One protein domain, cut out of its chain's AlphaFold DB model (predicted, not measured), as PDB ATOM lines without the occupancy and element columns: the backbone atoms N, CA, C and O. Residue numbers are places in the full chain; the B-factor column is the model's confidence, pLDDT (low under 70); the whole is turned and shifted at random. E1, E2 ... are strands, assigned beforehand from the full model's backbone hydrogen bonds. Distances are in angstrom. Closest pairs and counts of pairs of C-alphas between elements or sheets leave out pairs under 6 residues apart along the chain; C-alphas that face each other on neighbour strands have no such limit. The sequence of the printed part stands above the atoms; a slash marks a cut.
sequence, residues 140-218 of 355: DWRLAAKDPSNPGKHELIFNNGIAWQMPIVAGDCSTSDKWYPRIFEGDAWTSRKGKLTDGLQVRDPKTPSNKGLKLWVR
ATOM      1  N   ASP A 140     174.702 271.942 162.194       90.69
ATOM      2  CA  ASP A 140     175.908 272.731 161.974       90.69
ATOM      3  C   ASP A 140     177.132 272.187 162.720       90.69
ATOM      4  O   ASP A 140     177.577 272.667 163.766       90.69
ATOM      5  N   TRP A 141     177.746 271.174 162.126       92.19
ATOM      6  CA  TRP A 141     178.967 270.589 162.661       92.19
ATOM      7  C   TRP A 141     180.185 271.422 162.259       92.19
ATOM      8  O   TRP A 141     180.144 272.216 161.320       92.19
ATOM      9  N   ARG A 142     181.297 271.281 162.980       91.00
ATOM     10  CA  ARG A 142     182.561 271.960 162.647       91.00
ATOM     11  C   ARG A 142     183.691 270.950 162.650       91.00
ATOM     12  O   ARG A 142     183.767 270.120 163.554       91.00
ATOM     13  N   LEU A 143     184.578 271.038 161.664       90.69
ATOM     14  CA  LEU A 143     185.733 270.152 161.564       90.69
ATOM     15  C   LEU A 143     186.794 270.575 162.585       90.69
ATOM     16  O   LEU A 143     187.348 271.668 162.487       90.69
ATOM     17  N   ALA A 144     187.053 269.726 163.574       89.19
ATOM     18  CA  ALA A 144     188.052 269.949 164.614       89.19
ATOM     19  C   ALA A 144     189.440 269.454 164.191       89.19
ATOM     20  O   ALA A 144     190.436 270.103 164.492       89.19
ATOM     21  N   ALA A 145     189.506 268.336 163.467       87.94
ATOM     22  CA  ALA A 145     190.745 267.826 162.894       87.94
ATOM     23  C   ALA A 145     190.475 267.005 161.629       87.94
ATOM     24  O   ALA A 145     189.368 266.508 161.409       87.94
ATOM     25  N   LYS A 146     191.510 266.871 160.799       88.94
ATOM     26  CA  LYS A 146     191.523 266.021 159.610       88.94
ATOM     27  C   LYS A 146     192.827 265.242 159.600       88.94
ATOM     28  O   LYS A 146     193.885 265.869 159.587       88.94
ATOM     29  N   ASP A 147     192.738 263.921 159.582       83.94
ATOM     30  CA  ASP A 147     193.902 263.046 159.491       83.94
ATOM     31  C   ASP A 147     193.912 262.301 158.138       83.94
ATOM     32  O   ASP A 147     193.028 261.478 157.873       83.94
ATOM     33  N   PRO A 148     194.881 262.603 157.248       76.00
ATOM     34  CA  PRO A 148     195.060 261.912 155.975       76.00
ATOM     35  C   PRO A 148     195.967 260.667 156.075       76.00
ATOM     36  O   PRO A 148     196.387 260.148 155.044       76.00
ATOM     37  N   SER A 149     196.306 260.185 157.278       72.12
ATOM     38  CA  SER A 149     197.291 259.105 157.481       72.12
ATOM     39  C   SER A 149     196.937 257.773 156.810       72.12
ATOM     40  O   SER A 149     197.827 256.955 156.573       72.12
ATOM     41  N   ASN A 150     195.662 257.524 156.498       75.00
ATOM     42  CA  ASN A 150     195.233 256.272 155.884       75.00
ATOM     43  C   ASN A 150     195.140 256.395 154.349       75.00
ATOM     44  O   ASN A 150     194.301 257.147 153.844       75.00
ATOM     45  N   PRO A 151     195.934 255.640 153.565       72.88
ATOM     46  CA  PRO A 151     195.813 255.657 152.113       72.88
ATOM     47  C   PRO A 151     194.404 255.218 151.681       72.88
ATOM     48  O   PRO A 151     193.980 254.084 151.891       72.88
ATOM     49  N   GLY A 152     193.660 256.145 151.073       79.75
ATOM     50  CA  GLY A 152     192.317 255.910 150.539       79.75
ATOM     51  C   GLY A 152     191.152 256.300 151.457       79.75
ATOM     52  O   GLY A 152     189.999 256.263 151.008       79.75
ATOM     53  N   LYS A 153     191.415 256.735 152.698       86.19
ATOM     54  CA  LYS A 153     190.389 257.268 153.610       86.19
ATOM     55  C   LYS A 153     190.896 258.479 154.382       86.19
ATOM     56  O   LYS A 153     192.012 258.472 154.875       86.19
ATOM     57  N   HIS A 154     190.050 259.489 154.541       86.81
ATOM     58  CA  HIS A 154     190.324 260.625 155.419       86.81
ATOM     59  C   HIS A 154     189.512 260.493 156.698       86.81
ATOM     60  O   HIS A 154     188.289 260.341 156.642       86.81
ATOM     61  N   GLU A 155     190.181 260.580 157.844       90.50
ATOM     62  CA  GLU A 155     189.489 260.697 159.118       90.50
ATOM     63  C   GLU A 155     189.123 262.162 159.365       90.50
ATOM     64  O   GLU A 155     189.979 263.049 159.378       90.50
ATOM     65  N   LEU A 156     187.830 262.421 159.532       90.56
ATOM     66  CA  LEU A 156     187.276 263.731 159.851       90.56
ATOM     67  C   LEU A 156     186.780 263.705 161.289       90.56
ATOM     68  O   LEU A 156     185.847 262.967 161.592       90.56
ATOM     69  N   ILE A 157     187.380 264.512 162.158       91.12
ATOM     70  CA  ILE A 157     186.993 264.615 163.566       91.12
ATOM     71  C   ILE A 157     186.222 265.915 163.750       91.12
ATOM     72  O   ILE A 157     186.728 266.994 163.434       91.12
ATOM     73  N   PHE A 158     185.001 265.824 164.262       91.06
ATOM     74  CA  PHE A 158     184.108 266.960 164.457       91.06
ATOM     75  C   PHE A 158     184.159 267.492 165.892       91.06
ATOM     76  O   PHE A 158     184.571 266.813 166.832       91.06
ATOM     77  N   ASN A 159     183.707 268.730 166.075       87.75
ATOM     78  CA  ASN A 159     183.661 269.414 167.369       87.75
ATOM     79  C   ASN A 159     182.746 268.745 168.411       87.75
ATOM     80  O   ASN A 159     182.901 269.011 169.597       87.75
ATOM     81  N   ASN A 160     181.806 267.907 167.979       85.38
ATOM     82  CA  ASN A 160     180.926 267.119 168.845       85.38
ATOM     83  C   ASN A 160     181.535 265.758 169.253       85.38
ATOM     84  O   ASN A 160     180.847 264.943 169.862       85.38
ATOM     85  N   GLY A 161     182.801 265.495 168.903       84.12
ATOM     86  CA  GLY A 161     183.521 264.264 169.242       84.12
ATOM     87  C   GLY A 161     183.266 263.086 168.296       84.12
ATOM     88  O   GLY A 161     183.859 262.024 168.483       84.12
ATOM     89  N   ILE A 162     182.421 263.254 167.274       89.94
ATOM     90  CA  ILE A 162     182.199 262.231 166.246       89.94
ATOM     91  C   ILE A 162     183.377 262.220 165.275       89.94
ATOM     92  O   ILE A 162     183.893 263.271 164.896       89.94
ATOM     93  N   ALA A 163     183.778 261.023 164.849       90.25
ATOM     94  CA  ALA A 163     184.780 260.825 163.813       90.25
ATOM     95  C   ALA A 163     184.177 260.066 162.626       90.25
ATOM     96  O   ALA A 163     183.461 259.078 162.806       90.25
ATOM     97  N   TRP A 164     184.470 260.515 161.408       91.00
ATOM     98  CA  TRP A 164     184.080 259.839 160.175       91.00
ATOM     99  C   TRP A 164     185.294 259.357 159.408       91.00
ATOM    100  O   TRP A 164     186.206 260.121 159.122       91.00
ATOM    101  N   GLN A 165     185.233 258.104 158.976       88.88
ATOM    102  CA  GLN A 165     186.195 257.513 158.055       88.88
ATOM    103  C   GLN A 165     185.671 257.678 156.624       88.88
ATOM    104  O   GLN A 165     184.911 256.843 156.132       88.88
ATOM    105  N   MET A 166     186.019 258.791 155.979       87.25
ATOM    106  CA  MET A 166     185.508 259.181 154.664       87.25
ATOM    107  C   MET A 166     186.316 258.520 153.536       87.25
ATOM    108  O   MET A 166     187.511 258.795 153.419       87.25
ATOM    109  N   PRO A 167     185.714 257.684 152.668       87.94
ATOM    110  CA  PRO A 167     186.418 257.124 151.516       87.94
ATOM    111  C   PRO A 167     186.751 258.210 150.487       87.94
ATOM    112  O   PRO A 167     185.860 258.932 150.040       87.94
ATOM    113  N   ILE A 168     188.013 258.282 150.066       85.81
ATOM    114  CA  ILE A 168     188.504 259.282 149.097       85.81
ATOM    115  C   ILE A 168     188.979 258.670 147.773       85.81
ATOM    116  O   ILE A 168     189.467 259.385 146.904       85.81
ATOM    117  N   VAL A 169     188.846 257.354 147.606       86.38
ATOM    118  CA  VAL A 169     189.166 256.633 146.363       86.38
ATOM    119  C   VAL A 169     187.902 256.136 145.674       86.38
ATOM    120  O   VAL A 169     186.877 255.914 146.321       86.38
ATOM    121  N   ALA A 170     187.953 255.987 144.353       83.00
ATOM    122  CA  ALA A 170     186.878 255.466 143.524       83.00
ATOM    123  C   ALA A 170     186.626 253.967 143.803       83.00
ATOM    124  O   ALA A 170     187.252 253.358 144.669       83.00
ATOM    125  N   GLY A 171     185.656 253.366 143.104       77.31
ATOM    126  CA  GLY A 171     185.277 251.960 143.314       77.31
ATOM    127  C   GLY A 171     186.388 250.944 143.009       77.31
ATOM    128  O   GLY A 171     186.296 249.803 143.443       77.31
ATOM    129  N   ASP A 172     187.441 251.368 142.307       81.00
ATOM    130  CA  ASP A 172     188.661 250.600 142.040       81.00
ATOM    131  C   ASP A 172     189.657 250.594 143.217       81.00
ATOM    132  O   ASP A 172     190.748 250.035 143.099       81.00
ATOM    133  N   CYS A 173     189.306 251.249 144.330       76.75
ATOM    134  CA  CYS A 173     190.108 251.380 145.546       76.75
ATOM    135  C   CYS A 173     191.522 251.956 145.329       76.75
ATOM    136  O   CYS A 173     192.379 251.798 146.196       76.75
ATOM    137  N   SER A 174     191.777 252.622 144.199       80.62
ATOM    138  CA  SER A 174     193.116 253.098 143.823       80.62
ATOM    139  C   SER A 174     193.105 254.508 143.241       80.62
ATOM    140  O   SER A 174     193.974 255.315 143.572       80.62
ATOM    141  N   THR A 175     192.105 254.854 142.432       84.69
ATOM    142  CA  THR A 175     192.003 256.186 141.835       84.69
ATOM    143  C   THR A 175     191.425 257.178 142.840       84.69
ATOM    144  O   THR A 175     190.375 256.929 143.423       84.69
ATOM    145  N   SER A 176     192.065 258.337 143.024       84.50
ATOM    146  CA  SER A 176     191.512 259.430 143.840       84.50
ATOM    147  C   SER A 176     190.146 259.889 143.303       84.50
ATOM    148  O   SER A 176     189.994 260.200 142.119       84.50
ATOM    149  N   ASP A 177     189.146 259.933 144.183       83.06
ATOM    150  CA  ASP A 177     187.769 260.303 143.868       83.06
ATOM    151  C   ASP A 177     187.585 261.824 143.906       83.06
ATOM    152  O   ASP A 177     187.482 262.449 144.962       83.06
ATOM    153  N   LYS A 178     187.504 262.426 142.718       84.12
ATOM    154  CA  LYS A 178     187.316 263.875 142.540       84.12
ATOM    155  C   LYS A 178     185.844 264.292 142.464       84.12
ATOM    156  O   LYS A 178     185.548 265.481 142.311       84.12
ATOM    157  N   TRP A 179     184.912 263.342 142.534       80.69
ATOM    158  CA  TRP A 179     183.504 263.573 142.218       80.69
ATOM    159  C   TRP A 179     182.631 263.589 143.467       80.69
ATOM    160  O   TRP A 179     181.874 264.542 143.669       80.69
ATOM    161  N   TYR A 180     182.746 262.561 144.306       79.00
ATOM    162  CA  TYR A 180     181.713 262.237 145.288       79.00
ATOM    163  C   TYR A 180     181.915 262.728 146.722       79.00
ATOM    164  O   TYR A 180     180.897 263.135 147.285       79.00
ATOM    165  N   PRO A 181     183.121 262.717 147.334       82.31
ATOM    166  CA  PRO A 181     183.280 262.987 148.766       82.31
ATOM    167  C   PRO A 181     183.179 264.491 149.046       82.31
ATOM    168  O   PRO A 181     184.161 265.155 149.394       82.31
ATOM    169  N   ARG A 182     181.983 265.041 148.821       88.12
ATOM    170  CA  ARG A 182     181.632 266.447 148.958       88.12
ATOM    171  C   ARG A 182     180.677 266.643 150.119       88.12
ATOM    172  O   ARG A 182     179.646 265.978 150.160       88.12
ATOM    173  N   ILE A 183     180.997 267.615 150.964       91.19
ATOM    174  CA  ILE A 183     180.185 268.051 152.103       91.19
ATOM    175  C   ILE A 183     179.815 269.522 151.895       91.19
ATOM    176  O   ILE A 183     180.593 270.296 151.324       91.19
ATOM    177  N   PHE A 184     178.617 269.917 152.320       92.81
ATOM    178  CA  PHE A 184     178.210 271.318 152.299       92.81
ATOM    179  C   PHE A 184     178.922 272.120 153.393       92.81
ATOM    180  O   PHE A 184     178.750 271.846 154.574       92.81
ATOM    181  N   GLU A 185     179.671 273.151 153.002       93.19
ATOM    182  CA  GLU A 185     180.359 274.075 153.912       93.19
ATOM    183  C   GLU A 185     179.886 275.518 153.675       93.19
ATOM    184  O   GLU A 185     179.752 275.951 152.525       93.19
ATOM    185  N   GLY A 186     179.640 276.271 154.747       90.44
ATOM    186  CA  GLY A 186     179.359 277.709 154.693       90.44
ATOM    187  C   GLY A 186     178.723 278.251 155.973       90.44
ATOM    188  O   GLY A 186     178.107 277.500 156.722       90.44
ATOM    189  N   ASP A 187     178.841 279.558 156.211       87.31
ATOM    190  CA  ASP A 187     178.400 280.208 157.461       87.31
ATOM    191  C   ASP A 187     176.887 280.136 157.713       87.31
ATOM    192  O   ASP A 187     176.437 280.074 158.860       87.31
ATOM    193  N   ALA A 188     176.097 280.124 156.641       88.19
ATOM    194  CA  ALA A 188     174.651 279.977 156.675       88.19
ATOM    195  C   ALA A 188     174.206 278.884 155.701       88.19
ATOM    196  O   ALA A 188     174.884 278.594 154.711       88.19
ATOM    197  N   TRP A 189     173.021 278.320 155.949       89.25
ATOM    198  CA  TRP A 189     172.423 277.339 155.049       89.25
ATOM    199  C   TRP A 189     172.323 277.895 153.623       89.25
ATOM    200  O   TRP A 189     172.747 277.244 152.673       89.25
ATOM    201  N   THR A 190     171.852 279.132 153.459       88.56
ATOM    202  CA  THR A 190     171.654 279.786 152.154       88.56
ATOM    203  C   THR A 190     172.945 280.038 151.370       88.56
ATOM    204  O   THR A 190     172.899 280.123 150.146       88.56
ATOM    205  N   SER A 191     174.098 280.126 152.040       89.31
ATOM    206  CA  SER A 191     175.396 280.422 151.417       89.31
ATOM    207  C   SER A 191     176.306 279.197 151.269       89.31
ATOM    208  O   SER A 191     177.462 279.339 150.857       89.31
ATOM    209  N   ARG A 192     175.821 278.001 151.624       91.38
ATOM    210  CA  ARG A 192     176.611 276.763 151.617       91.38
ATOM    211  C   ARG A 192     177.065 276.367 150.211       91.38
ATOM    212  O   ARG A 192     176.356 276.571 149.225       91.38
ATOM    213  N   LYS A 193     178.225 275.723 150.116       90.75
ATOM    214  CA  LYS A 193     178.759 275.164 148.866       90.75
ATOM    215  C   LYS A 193     179.298 273.762 149.099       90.75
ATOM    216  O   LYS A 193     179.918 273.492 150.120       90.75
ATOM    217  N   GLY A 194     179.074 272.866 148.138       89.81
ATOM    218  CA  GLY A 194     179.613 271.508 148.193       89.81
ATOM    219  C   GLY A 194     181.114 271.507 147.911       89.81
ATOM    220  O   GLY A 194     181.520 271.707 146.762       89.81
ATOM    221  N   LYS A 195     181.927 271.254 148.936       89.94
ATOM    222  CA  LYS A 195     183.388 271.164 148.838       89.94
ATOM    223  C   LYS A 195     183.854 269.727 148.975       89.94
ATOM    224  O   LYS A 195     183.301 268.980 149.772       89.94
ATOM    225  N   LEU A 196     184.879 269.360 148.207       87.06
ATOM    226  CA  LEU A 196     185.571 268.084 148.389       87.06
ATOM    227  C   LEU A 196     186.210 268.022 149.777       87.06
ATOM    228  O   LEU A 196     186.664 269.043 150.294       87.06
ATOM    229  N   THR A 197     186.286 266.813 150.325       83.12
ATOM    230  CA  THR A 197     186.816 266.527 151.668       83.12
ATOM    231  C   THR A 197     188.215 267.120 151.892       83.12
ATOM    232  O   THR A 197     188.510 267.670 152.954       83.12
ATOM    233  N   ASP A 198     189.061 267.114 150.863       82.00
ATOM    234  CA  ASP A 198     190.417 267.672 150.926       82.00
ATOM    235  C   ASP A 198     190.424 269.192 151.108       82.00
ATOM    236  O   ASP A 198     191.276 269.723 151.819       82.00
ATOM    237  N   GLY A 199     189.444 269.879 150.520       83.25
ATOM    238  CA  GLY A 199     189.294 271.332 150.573       83.25
ATOM    239  C   GLY A 199     188.504 271.848 151.777       83.25
ATOM    240  O   GLY A 199     188.259 273.056 151.845       83.25
ATOM    241  N   LEU A 200     188.080 270.967 152.692       86.38
ATOM    242  CA  LEU A 200     187.404 271.360 153.930       86.38
ATOM    243  C   LEU A 200     188.375 272.050 154.882       86.38
ATOM    244  O   LEU A 200     189.516 271.599 155.059       86.38
ATOM    245  N   GLN A 201     187.901 273.127 155.504       84.94
ATOM    246  CA  GLN A 201     188.706 273.915 156.426       84.94
ATOM    247  C   GLN A 201     188.597 273.362 157.844       84.94
ATOM    248  O   GLN A 201     187.508 273.196 158.392       84.94
ATOM    249  N   VAL A 202     189.753 273.090 158.447       85.56
ATOM    250  CA  VAL A 202     189.837 272.738 159.865       85.56
ATOM    251  C   VAL A 202     189.683 274.022 160.677       85.56
ATOM    252  O   VAL A 202     190.316 275.034 160.374       85.56
ATOM    253  N   ARG A 203     188.829 273.990 161.699       83.12
ATOM    254  CA  ARG A 203     188.638 275.113 162.616       83.12
ATOM    255  C   ARG A 203     189.940 275.402 163.365       83.12
ATOM    256  O   ARG A 203     190.558 274.492 163.907       83.12
ATOM    257  N   ASP A 204     190.298 276.681 163.470       79.31
ATOM    258  CA  ASP A 204     191.388 277.115 164.347       79.31
ATOM    259  C   ASP A 204     191.009 276.839 165.821       79.31
ATOM    260  O   ASP A 204     189.979 277.353 166.281       79.31
ATOM    261  N   PRO A 205     191.822 276.074 166.579       76.62
ATOM    262  CA  PRO A 205     191.589 275.800 167.996       76.62
ATOM    263  C   PRO A 205     191.373 277.050 168.863       76.62
ATOM    264  O   PRO A 205     190.670 276.974 169.869       76.62
ATOM    265  N   LYS A 206     191.941 278.203 168.478       77.06
ATOM    266  CA  LYS A 206     191.811 279.478 169.207       77.06
ATOM    267  C   LYS A 206     190.463 280.170 168.995       77.06
ATOM    268  O   LYS A 206     190.099 281.067 169.752       77.06
ATOM    269  N   THR A 207     189.722 279.785 167.960       75.31
ATOM    270  CA  THR A 207     188.395 280.343 167.678       75.31
ATOM    271  C   THR A 207     187.385 279.771 168.676       75.31
ATOM    272  O   THR A 207     187.429 278.567 168.909       75.31
ATOM    273  N   PRO A 208     186.442 280.550 169.242       73.44
ATOM    274  CA  PRO A 208     185.382 280.019 170.109       73.44
ATOM    275  C   PRO A 208     184.620 278.837 169.484       73.44
ATOM    276  O   PRO A 208     184.470 278.773 168.266       73.44
ATOM    277  N   SER A 209     184.117 277.903 170.301       67.88
ATOM    278  CA  SER A 209     183.438 276.669 169.847       67.88
ATOM    279  C   SER A 209     182.217 276.911 168.961       67.88
ATOM    280  O   SER A 209     181.922 276.106 168.078       67.88
ATOM    281  N   ASN A 210     181.547 278.045 169.152       69.19
ATOM    282  CA  ASN A 210     180.393 278.481 168.372       69.19
ATOM    283  C   ASN A 210     180.759 279.237 167.078       69.19
ATOM    284  O   ASN A 210     179.874 279.506 166.262       69.19
ATOM    285  N   LYS A 211     182.037 279.556 166.849       71.44
ATOM    286  CA  LYS A 211     182.522 280.315 165.685       71.44
ATOM    287  C   LYS A 211     183.332 279.429 164.731       71.44
ATOM    288  O   LYS A 211     183.825 278.368 165.106       71.44
ATOM    289  N   GLY A 212     183.451 279.873 163.481       74.31
ATOM    290  CA  GLY A 212     184.110 279.141 162.394       74.31
ATOM    291  C   GLY A 212     183.126 278.570 161.372       74.31
ATOM    292  O   GLY A 212     181.911 278.606 161.582       74.31
ATOM    293  N   LEU A 213     183.674 278.052 160.270       83.62
ATOM    294  CA  LEU A 213     182.897 277.520 159.152       83.62
ATOM    295  C   LEU A 213     182.080 276.301 159.564       83.62
ATOM    296  O   LEU A 213     182.591 275.370 160.191       83.62
ATOM    297  N   LYS A 214     180.806 276.314 159.173       91.50
ATOM    298  CA  LYS A 214     179.867 275.231 159.446       91.50
ATOM    299  C   LYS A 214     179.877 274.228 158.306       91.50
ATOM    300  O   LYS A 214     179.812 274.601 157.133       91.50
ATOM    301  N   LEU A 215     179.916 272.961 158.680       92.88
ATOM    302  CA  LEU A 215     179.618 271.823 157.835       92.88
ATOM    303  C   LEU A 215     178.175 271.422 158.093       92.88
ATOM    304  O   LEU A 215     177.808 271.092 159.219       92.88
ATOM    305  N   TRP A 216     177.365 271.470 157.046       93.00
ATOM    306  CA  TRP A 216     175.964 271.100 157.124       93.00
ATOM    307  C   TRP A 216     175.845 269.601 156.917       93.00
ATOM    308  O   TRP A 216     176.189 269.088 155.851       93.00
ATOM    309  N   VAL A 217     175.358 268.915 157.946       92.56
ATOM    310  CA  VAL A 217     175.256 267.456 157.985       92.56
ATOM    311  C   VAL A 217     173.839 267.037 158.352       92.56
ATOM    312  O   VAL A 217     173.231 267.603 159.254       92.56
ATOM    313  N   ARG A 218     173.324 266.008 157.681       91.94
ATOM    314  CA  ARG A 218     172.195 265.207 158.150       91.94
ATOM    315  C   ARG A 218     172.746 263.964 158.839       91.94
ATOM    316  O   ARG A 218     173.198 263.051 158.149       91.94
TER     317      ARG A 218
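AT A GLANCE: This is residues 140 to 218 of the 355 residues of an uncharacterized protein of Methanosaeta sp. PtaB.Bin018 (UniProt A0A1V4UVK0). With little regular structure, the domain is two small three-stranded antiparallel sheets, E1-E2-E3 and E5-E4-E6, joined by the long link from E3 to E4, which reaches one end of the long axis at Asp 172, while the long link from E5 to E6, within the second sheet, reaches the other end at Pro 208. It is all strand: 79 printed residues with six named strands, E1 to E6 along the chain, hold 30 residues in named elements. It is compact, radius of gyration of the C-alphas 12.8 A, and only just elongated, 40 by 26 by 19 A.

IN THESE COORDINATES: E1, residues 143 to 150, begins at C-alpha 143 (185.733, 270.152, 161.564) and is 17.8 A long. E2 is residues 153 to 158, 15.8 A; E3 163 to 167; E4 182 to 185; E5 193 to 196; E6 215 to 217, ending at C-alpha 217 (175.256, 267.456, 157.985).

HOW THE PARTS SIT: E1, E2, E3 form a meander, each the antiparallel neighbour of the one before; within hydrogen-bond range are N 147 and O 155, 2.9 A, and N 156 and O 164, 2.8 A. So are N 183 and O 195, 2.9 A, in the hairpin E4 and E5, and N 216 and O 184, 2.9 A, between E4 and E6.

THE WHOLE: The farthest C-alphas, Asp 172 and Pro 208, are 40.8 A apart. There is no cut; links E3 to E4 and E5 to E6 are long. Residues 209 to 210 have pLDDT under 70.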